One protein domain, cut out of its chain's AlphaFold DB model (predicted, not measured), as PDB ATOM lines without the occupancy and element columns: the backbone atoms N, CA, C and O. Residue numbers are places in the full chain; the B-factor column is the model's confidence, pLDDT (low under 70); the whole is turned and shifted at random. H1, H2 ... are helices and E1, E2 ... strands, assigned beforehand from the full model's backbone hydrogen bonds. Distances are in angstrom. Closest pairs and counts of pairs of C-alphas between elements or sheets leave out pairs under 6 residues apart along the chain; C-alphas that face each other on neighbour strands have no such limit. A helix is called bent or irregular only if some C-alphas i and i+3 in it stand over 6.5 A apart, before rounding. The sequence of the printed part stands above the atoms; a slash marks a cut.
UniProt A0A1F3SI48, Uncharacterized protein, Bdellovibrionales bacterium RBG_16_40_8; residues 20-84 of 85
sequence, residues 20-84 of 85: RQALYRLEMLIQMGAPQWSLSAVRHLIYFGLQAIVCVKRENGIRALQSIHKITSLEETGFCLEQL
ATOM      1  N   ARG A  20       6.852  -9.702 -32.145       95.69
ATOM      2  CA  ARG A  20       7.780  -9.881 -31.021       95.69
ATOM      3  C   ARG A  20       9.230  -9.951 -31.504       95.69
ATOM      4  O   ARG A  20      10.092  -9.276 -30.949       95.69
ATOM      5  N   GLN A  21       9.497 -10.697 -32.577       96.94
ATOM      6  CA  GLN A  21      10.807 -10.695 -33.234       96.94
ATOM      7  C   GLN A  21      11.177  -9.309 -33.773       96.94
ATOM      8  O   GLN A  21      12.342  -8.925 -33.687       96.94
ATOM      9  N   ALA A  22      10.212  -8.551 -34.305       97.62
ATOM     10  CA  ALA A  22      10.455  -7.183 -34.763       97.62
ATOM     11  C   ALA A  22      10.970  -6.297 -33.618       97.62
ATOM     12  O   ALA A  22      11.957  -5.587 -33.795       97.62
ATOM     13  N   LEU A  23      10.364  -6.402 -32.430       96.94
ATOM     14  CA  LEU A  23      10.804  -5.675 -31.239       96.94
ATOM     15  C   LEU A  23      12.182  -6.124 -30.750       96.94
ATOM     16  O   LEU A  23      13.021  -5.268 -30.495       96.94
ATOM     17  N   TYR A  24      12.472  -7.428 -30.706       96.06
ATOM     18  CA  TYR A  24      13.815  -7.907 -30.343       96.06
ATOM     19  C   TYR A  24      14.899  -7.403 -31.299       96.06
ATOM     20  O   TYR A  24      15.984  -7.008 -30.873       96.06
ATOM     21  N   ARG A  25      14.615  -7.393 -32.603       97.50
ATOM     22  CA  ARG A  25      15.550  -6.855 -33.595       97.50
ATOM     23  C   ARG A  25      15.704  -5.343 -33.448       97.50
ATOM     24  O   ARG A  25      16.816  -4.848 -33.578       97.50
ATOM     25  N   LEU A  26      14.629  -4.618 -33.143       96.12
ATOM     26  CA  LEU A  26      14.696  -3.182 -32.872       96.12
ATOM     27  C   LEU A  26      15.539  -2.880 -31.623       96.12
ATOM     28  O   LEU A  26      16.408  -2.014 -31.693       96.12
ATOM     29  N   GLU A  27      15.342  -3.619 -30.524       95.38
ATOM     30  CA  GLU A  27      16.177  -3.535 -29.316       95.38
ATOM     31  C   GLU A  27      17.658  -3.725 -29.668       95.38
ATOM     32  O   GLU A  27      18.489  -2.879 -29.343       95.38
ATOM     33  N   MET A  28      17.976  -4.802 -30.393       96.06
ATOM     34  CA  MET A  28      19.337  -5.122 -30.821       96.06
ATOM     35  C   MET A  28      19.951  -4.010 -31.679       96.06
ATOM     36  O   MET A  28      21.075  -3.591 -31.421       96.06
ATOM     37  N   LEU A  29      19.224  -3.509 -32.682       96.50
ATOM     38  CA  LEU A  29      19.714  -2.457 -33.576       96.50
ATOM     39  C   LEU A  29      19.984  -1.149 -32.827       96.50
ATOM     40  O   LEU A  29      21.004  -0.505 -33.071       96.50
ATOM     41  N   ILE A  30      19.105  -0.766 -31.894       94.44
ATOM     42  CA  ILE A  30      19.329   0.410 -31.046       94.44
ATOM     43  C   ILE A  30      20.559   0.184 -30.167       94.44
ATOM     44  O   ILE A  30      21.406   1.068 -30.090       94.44
ATOM     45  N   GLN A  31      20.704  -0.997 -29.563       94.69
ATOM     46  CA  GLN A  31      21.861  -1.322 -28.732       94.69
ATOM     47  C   GLN A  31      23.174  -1.295 -29.529       94.69
ATOM     48  O   GLN A  31      24.186  -0.832 -29.020       94.69
ATOM     49  N   MET A  32      23.173  -1.739 -30.789       95.44
ATOM     50  CA  MET A  32      24.347  -1.650 -31.666       95.44
ATOM     51  C   MET A  32      24.714  -0.198 -32.003       95.44
ATOM     52  O   MET A  32      25.896   0.126 -32.088       95.44
ATOM     53  N   GLY A  33      23.721   0.677 -32.195       94.94
ATOM     54  CA  GLY A  33      23.938   2.099 -32.488       94.94
ATOM     55  C   GLY A  33      24.219   2.969 -31.256       94.94
ATOM     56  O   GLY A  33      24.813   4.039 -31.383       94.94
ATOM     57  N   ALA A  34      23.798   2.526 -30.072       94.38
ATOM     58  CA  ALA A  34      23.949   3.223 -28.798       94.38
ATOM     59  C   ALA A  34      24.281   2.233 -27.658       94.38
ATOM     60  O   ALA A  34      23.488   2.068 -26.729       94.38
ATOM     61  N   PRO A  35      25.454   1.570 -27.693       94.62
ATOM     62  CA  PRO A  35      25.815   0.504 -26.752       94.62
ATOM     63  C   PRO A  35      25.891   0.955 -25.290       94.62
ATOM     64  O   PRO A  35      25.768   0.133 -24.388       94.62
ATOM     65  N   GLN A  36      26.064   2.253 -25.048       95.56
ATOM     66  CA  GLN A  36      26.080   2.865 -23.722       95.56
ATOM     67  C   GLN A  36      24.696   2.959 -23.059       95.56
ATOM     68  O   GLN A  36      24.609   3.248 -21.867       95.56
ATOM     69  N   TRP A  37      23.604   2.778 -23.807       95.50
ATOM     70  CA  TRP A  37      22.259   2.803 -23.235       95.50
ATOM     71  C   TRP A  37      21.932   1.471 -22.567       95.50
ATOM     72  O   TRP A  37      22.251   0.406 -23.089       95.50
ATOM     73  N   SER A  38      21.280   1.521 -21.406       95.50
ATOM     74  CA  SER A  38      20.796   0.302 -20.758       95.50
ATOM     75  C   SER A  38      19.625  -0.288 -21.544       95.50
ATOM     76  O   SER A  38      18.816   0.444 -22.117       95.50
ATOM     77  N   LEU A  39      19.476  -1.615 -21.506       92.69
ATOM     78  CA  LEU A  39      18.356  -2.295 -22.164       92.69
ATOM     79  C   LEU A  39      16.995  -1.768 -21.677       92.69
ATOM     80  O   LEU A  39      16.070  -1.602 -22.467       92.69
ATOM     81  N   SER A  40      16.886  -1.448 -20.384       94.25
ATOM     82  CA  SER A  40      15.682  -0.830 -19.818       94.25
ATOM     83  C   SER A  40      15.390   0.536 -20.446       94.25
ATOM     84  O   SER A  40      14.251   0.798 -20.829       94.25
ATOM     85  N   ALA A  41      16.401   1.392 -20.630       94.12
ATOM     86  CA  ALA A  41      16.218   2.686 -21.287       94.12
ATOM     87  C   ALA A  41      15.775   2.522 -22.750       94.12
ATOM     88  O   ALA A  41      14.841   3.191 -23.189       94.12
ATOM     89  N   VAL A  42      16.389   1.587 -23.485       94.88
ATOM     90  CA  VAL A  42      16.004   1.255 -24.867       94.88
ATOM     91  C   VAL A  42      14.541   0.814 -24.933       94.88
ATOM     92  O   VAL A  42      13.776   1.339 -25.742       94.88
ATOM     93  N   ARG A  43      14.122  -0.096 -24.048       95.44
ATOM     94  CA  ARG A  43      12.742  -0.597 -24.008       95.44
ATOM     95  C   ARG A  43      11.723   0.489 -23.698       95.44
ATOM     96  O   ARG A  43      10.700   0.556 -24.374       95.44
ATOM     97  N   HIS A  44      12.017   1.372 -22.746       94.19
ATOM     98  CA  HIS A  44      11.156   2.517 -22.450       94.19
ATOM     99  C   HIS A  44      11.018   3.456 -23.652       94.19
ATOM    100  O   HIS A  44       9.914   3.883 -23.973       94.19
ATOM    101  N   LEU A  45      12.110   3.738 -24.367       92.94
ATOM    102  CA  LEU A  45      12.056   4.584 -25.562       92.94
ATOM    103  C   LEU A  45      11.233   3.954 -26.689       92.94
ATOM    104  O   LEU A  45      10.486   4.665 -27.358       92.94
ATOM    105  N   ILE A  46      11.331   2.637 -26.882       94.44
ATOM    106  CA  ILE A  46      10.471   1.912 -27.825       94.44
ATOM    107  C   ILE A  46       9.004   2.010 -27.381       94.44
ATOM    108  O   ILE A  46       8.156   2.353 -28.201       94.44
ATOM    109  N   TYR A  47       8.709   1.766 -26.099       94.75
ATOM    110  CA  TYR A  47       7.351   1.838 -25.550       94.75
ATOM    111  C   TYR A  47       6.714   3.221 -25.743       94.75
ATOM    112  O   TYR A  47       5.569   3.318 -26.174       94.75
ATOM    113  N   PHE A  48       7.457   4.298 -25.477       90.56
ATOM    114  CA  PHE A  48       6.950   5.663 -25.643       90.56
ATOM    115  C   PHE A  48       6.855   6.099 -27.109       90.56
ATOM    116  O   PHE A  48       5.982   6.889 -27.466       90.56
ATOM    117  N   GLY A  49       7.764   5.612 -27.957       90.12
ATOM    118  CA  GLY A  49       7.903   6.068 -29.337       90.12
ATOM    119  C   GLY A  49       7.087   5.291 -30.370       90.12
ATOM    120  O   GLY A  49       6.830   5.838 -31.441       90.12
ATOM    121  N   LEU A  50       6.687   4.045 -30.089       92.69
ATOM    122  CA  LEU A  50       6.070   3.148 -31.070       92.69
ATOM    123  C   LEU A  50       4.575   2.932 -30.798       92.69
ATOM    124  O   LEU A  50       4.191   2.312 -29.813       92.69
ATOM    125  N   GLN A  51       3.721   3.395 -31.713       92.56
ATOM    126  CA  GLN A  51       2.265   3.314 -31.538       92.56
ATOM    127  C   GLN A  51       1.651   2.039 -32.126       92.56
ATOM    128  O   GLN A  51       0.673   1.527 -31.584       92.56
ATOM    129  N   ALA A  52       2.200   1.531 -33.232       95.19
ATOM    130  CA  ALA A  52       1.672   0.357 -33.915       95.19
ATOM    131  C   ALA A  52       2.778  -0.437 -34.614       95.19
ATOM    132  O   ALA A  52       3.754   0.123 -35.114       95.19
ATOM    133  N   ILE A  53       2.582  -1.751 -34.690       97.56
ATOM    134  CA  ILE A  53       3.410  -2.686 -35.447       97.56
ATOM    135  C   ILE A  53       2.513  -3.325 -36.499       97.56
ATOM    136  O   ILE A  53       1.589  -4.068 -36.169       97.56
ATOM    137  N   VAL A  54       2.788  -3.035 -37.767       97.44
ATOM    138  CA  VAL A  54       2.032  -3.576 -38.899       97.44
ATOM    139  C   VAL A  54       2.804  -4.750 -39.484       97.44
ATOM    140  O   VAL A  54       3.896  -4.580 -40.028       97.44
ATOM    141  N   CYS A  55       2.237  -5.948 -39.377       97.06
ATOM    142  CA  CYS A  55       2.806  -7.163 -39.935       97.06
ATOM    143  C   CYS A  55       2.201  -7.423 -41.310       97.06
ATOM    144  O   CYS A  55       0.984  -7.522 -41.475       97.06
ATOM    145  N   VAL A  56       3.067  -7.549 -42.309       95.88
ATOM    146  CA  VAL A  56       2.680  -7.891 -43.677       95.88
ATOM    147  C   VAL A  56       3.295  -9.228 -44.044       95.88
ATOM    148  O   VAL A  56       4.456  -9.495 -43.734       95.88
ATOM    149  N   LYS A  57       2.528 -10.051 -44.751       94.00
ATOM    150  CA  LYS A  57       3.007 -11.309 -45.313       94.00
ATOM    151  C   LYS A  57       2.948 -11.255 -46.828       94.00
ATOM    152  O   LYS A  57       2.195 -10.478 -47.418       94.00
ATOM    153  N   ARG A  58       3.756 -12.092 -47.469       91.62
ATOM    154  CA  ARG A  58       3.647 -12.342 -48.903       91.62
ATOM    155  C   ARG A  58       3.058 -13.732 -49.081       91.62
ATOM    156  O   ARG A  58       3.692 -14.711 -48.713       91.62
ATOM    157  N   GLU A  59       1.860 -13.797 -49.633       89.69
ATOM    158  CA  GLU A  59       1.156 -15.045 -49.914       89.69
ATOM    159  C   GLU A  59       0.844 -15.074 -51.409       89.69
ATOM    160  O   GLU A  59       0.295 -14.117 -51.952       89.69
ATOM    161  N   ASN A  60       1.297 -16.121 -52.103       90.31
ATOM    162  CA  ASN A  60       1.133 -16.276 -53.555       90.31
ATOM    163  C   ASN A  60       1.587 -15.050 -54.374       90.31
ATOM    164  O   ASN A  60       0.952 -14.647 -55.343       90.31
ATOM    165  N   GLY A  61       2.694 -14.420 -53.968       91.81
ATOM    166  CA  GLY A  61       3.256 -13.251 -54.652       91.81
ATOM    167  C   GLY A  61       2.570 -11.918 -54.333       91.81
ATOM    168  O   GLY A  61       3.120 -10.864 -54.664       91.81
ATOM    169  N   ILE A  62       1.444 -11.936 -53.624       93.75
ATOM    170  CA  ILE A  62       0.694 -10.748 -53.222       93.75
ATOM    171  C   ILE A  62       1.106 -10.364 -51.800       93.75
ATOM    172  O   ILE A  62       1.234 -11.215 -50.920       93.75
ATOM    173  N   ARG A  63       1.365  -9.071 -51.570       93.25
ATOM    174  CA  ARG A  63       1.555  -8.551 -50.210       93.25
ATOM    175  C   ARG A  63       0.185  -8.347 -49.585       93.25
ATOM    176  O   ARG A  63      -0.623  -7.605 -50.132       93.25
ATOM    177  N   ALA A  64      -0.042  -8.983 -48.449       93.38
ATOM    178  CA  ALA A  64      -1.269  -8.864 -47.686       93.38
ATOM    179  C   ALA A  64      -0.952  -8.375 -46.271       93.38
ATOM    180  O   ALA A  64       0.071  -8.751 -45.685       93.38
ATOM    181  N   LEU A  65      -1.841  -7.543 -45.728       95.00
ATOM    182  CA  LEU A  65      -1.843  -7.236 -44.305       95.00
ATOM    183  C   LEU A  65      -2.131  -8.533 -43.547       95.00
ATOM    184  O   LEU A  65      -3.122  -9.204 -43.824       95.00
ATOM    185  N   GLN A  66      -1.240  -8.897 -42.632       95.44
ATOM    186  CA  GLN A  66      -1.418 -10.069 -41.788       95.44
ATOM    187  C   GLN A  66      -2.071  -9.680 -40.469       95.44
ATOM    188  O   GLN A  66      -3.005 -10.350 -40.047       95.44
ATOM    189  N   SER A  67      -1.550  -8.635 -39.826       97.38
ATOM    190  CA  SER A  67      -2.024  -8.199 -38.516       97.38
ATOM    191  C   SER A  67      -1.481  -6.828 -38.128       97.38
ATOM    192  O   SER A  67      -0.467  -6.361 -38.657       97.38
ATOM    193  N   ILE A  68      -2.150  -6.179 -37.179       97.94
ATOM    194  CA  ILE A  68      -1.729  -4.920 -36.561       97.94
ATOM    195  C   ILE A  68      -1.692  -5.121 -35.052       97.94
ATOM    196  O   ILE A  68      -2.673  -5.547 -34.452       97.94
ATOM    197  N   HIS A  69      -0.568  -4.776 -34.432       98.38
ATOM    198  CA  HIS A  69      -0.375  -4.905 -32.993       98.38
ATOM    199  C   HIS A  69      -0.077  -3.563 -32.344       98.38
ATOM    200  O   HIS A  69       0.582  -2.704 -32.935       98.38
ATOM    201  N   LYS A  70      -0.502  -3.422 -31.093       97.44
ATOM    202  CA  LYS A  70      -0.170  -2.304 -30.214       97.44
ATOM    203  C   LYS A  70       0.584  -2.821 -28.994       97.44
ATOM    204  O   LYS A  70       0.243  -3.873 -28.457       97.44
ATOM    205  N   ILE A  71       1.586  -2.067 -28.545       97.06
ATOM    206  CA  ILE A  71       2.217  -2.320 -27.248       97.06
ATOM    207  C   ILE A  71       1.290  -1.785 -26.154       97.06
ATOM    208  O   ILE A  71       0.956  -0.600 -26.146       97.06
ATOM    209  N   THR A  72       0.855  -2.657 -25.249       96.88
ATOM    210  CA  THR A  72      -0.075  -2.304 -24.165       96.88
ATOM    211  C   THR A  72       0.654  -2.001 -22.866       96.88
ATOM    212  O   THR A  72       0.360  -1.000 -22.212       96.88
ATOM    213  N   SER A  73       1.657  -2.807 -22.529       96.25
ATOM    214  CA  SER A  73       2.516  -2.606 -21.365       96.25
ATOM    215  C   SER A  73       3.957  -3.033 -21.644       96.25
ATOM    216  O   SER A  73       4.254  -3.765 -22.596       96.25
ATOM    217  N   LEU A  74       4.856  -2.534 -20.799       96.19
ATOM    218  CA  LEU A  74       6.236  -2.976 -20.690       96.19
ATOM    219  C   LEU A  74       6.414  -3.597 -19.302       96.19
ATOM    220  O   LEU A  74       6.329  -2.896 -18.296       96.19
ATOM    221  N   GLU A  75       6.643  -4.903 -19.263       93.88
ATOM    222  CA  GLU A  75       6.897  -5.676 -18.047       93.88
ATOM    223  C   GLU A  75       8.380  -6.063 -17.965       93.88
ATOM    224  O   GLU A  75       9.133  -5.919 -18.933       93.88
ATOM    225  N   GLU A  76       8.823  -6.600 -16.824       86.81
ATOM    226  CA  GLU A  76      10.208  -7.076 -16.664       86.81
ATOM    227  C   GLU A  76      10.580  -8.154 -17.694       86.81
ATOM    228  O   GLU A  76      11.709  -8.201 -18.190       86.81
ATOM    229  N   THR A  77       9.606  -8.991 -18.061       85.44
ATOM    230  CA  THR A  77       9.763 -10.082 -19.029       85.44
ATOM    231  C   THR A  77       9.744  -9.599 -20.486       85.44
ATOM    232  O   THR A  77      10.180 -10.333 -21.377       85.44
ATOM    233  N   GLY A  78       9.307  -8.360 -20.747       91.44
ATOM    234  CA  GLY A  78       9.313  -7.729 -22.066       91.44
ATOM    235  C   GLY A  78       8.016  -6.994 -22.409       91.44
ATOM    236  O   GLY A  78       7.235  -6.610 -21.544       91.44
ATOM    237  N   PHE A  79       7.799  -6.770 -23.706       96.75
ATOM    238  CA  PHE A  79       6.608  -6.084 -24.202       96.75
ATOM    239  C   PHE A  79       5.384  -7.003 -24.238       96.75
ATOM    240  O   PHE A  79       5.430  -8.113 -24.796       96.75
ATOM    241  N   CYS A  80       4.269  -6.475 -23.742       96.75
ATOM    242  CA  CYS A  80       2.942  -7.046 -23.919       96.75
ATOM    243  C   CYS A  80       2.282  -6.421 -25.146       96.75
ATOM    244  O   CYS A  80       2.346  -5.209 -25.369       96.75
ATOM    245  N   LEU A  81       1.685  -7.277 -25.970       97.19
ATOM    246  CA  LEU A  81       1.112  -6.903 -27.255       97.19
ATOM    247  C   LEU A  81      -0.361  -7.281 -27.293       97.19
ATOM    248  O   LEU A  81      -0.727  -8.394 -26.921       97.19
ATOM    249  N   GLU A  82      -1.170  -6.376 -27.819       97.44
ATOM    250  CA  GLU A  82      -2.552  -6.631 -28.208       97.44
ATOM    251  C   GLU A  82      -2.638  -6.611 -29.734       97.44
ATOM    252  O   GLU A  82      -2.142  -5.681 -30.376       97.44
ATOM    253  N   GLN A  83      -3.246  -7.644 -30.318       97.69
ATOM    254  CA  GLN A  83      -3.576  -7.658 -31.738       97.69
ATOM    255  C   GLN A  83      -4.897  -6.909 -31.940       97.69
ATOM    256  O   GLN A  83      -5.927  -7.308 -31.406       97.69
ATOM    257  N   LEU A  84      -4.852  -5.823 -32.709       96.81
ATOM    258  CA  LEU A  84      -6.013  -4.992 -33.037       96.81
ATOM    259  C   LEU A  84      -6.722  -5.461 -34.315       96.81
ATOM    260  O   LEU A  84      -7.907  -5.191 -34.502       96.81
TER     261      LEU A  84
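AT A GLANCE: This is residues 20 to 84 of the 85 residues of an uncharacterized protein of Bdellovibrionales bacterium RBG_16_40_8 (UniProt A0A1F3SI48). Look for a long bent strand, E2, paired with E1 along its earlier part and with E3 along its later part, a staggered ribbon of three strands. H2 covers the E2 and E3 part, while H1 packs on H2 at a steep angle and reaches the sheet only with its first residues. The 65 printed residues run H1, H2, E1, E2, E3, of mixed class; the sheet, order E1, E2, E3, is antiparallel. The whole is loose and elongated, with a radius of gyration of the C-alphas of 13.6 A and spans of 43 by 24 by 19 A.

IN THESE COORDINATES: Find C-alpha 62 at (0.694, -10.748, -53.222); from there E2, residues 62 to 75, runs 36.1 A and bends by 62 degrees at residue 72. E1 is residues 53 to 59, 19.2 A, and E3 is residues 78 to 83, 16.1 A, ending at (-3.576, -7.658, -31.738). H1, residues 20 to 33, runs 20.2 A from (7.780, -9.881, -31.021); H2, residues 39 to 49, runs 15.2 A.

HOW THE PARTS SIT: E1, E2 and E3 form a meander, each strand the antiparallel neighbour of the one before. In the hairpin E1 and E2, find N 55 and O 67, 2.8 A apart; in the hairpin E2 and E3, N 72 and O 80, 3.0 A. E1 and E3 are apart. H2 is on the sheet over E2 and E3, at a height of 9.6 A, along the strands, 14 degrees from E3 on the local plane; its closest C-alphas to E2 are Tyr 47 and Ile 71, 6.8 A. H1 only grazes the sheet, with residues 20 to 24. With residues 27 to 31 alone it touches H2, the C-alphas of Glu 27 and Val 42 closest at 6.5 A, at a steep tilt of 66 degrees, opposite ways. In H1 and H2 every O i to N i+4 pair is within hydrogen-bond range.

THE WHOLE: The C-alphas farthest apart, those of Gln 36 and Asn 60, are 43.3 A apart. The printed part has no cut, the four links are tight, and no printed residue is under 70 in pLDDT.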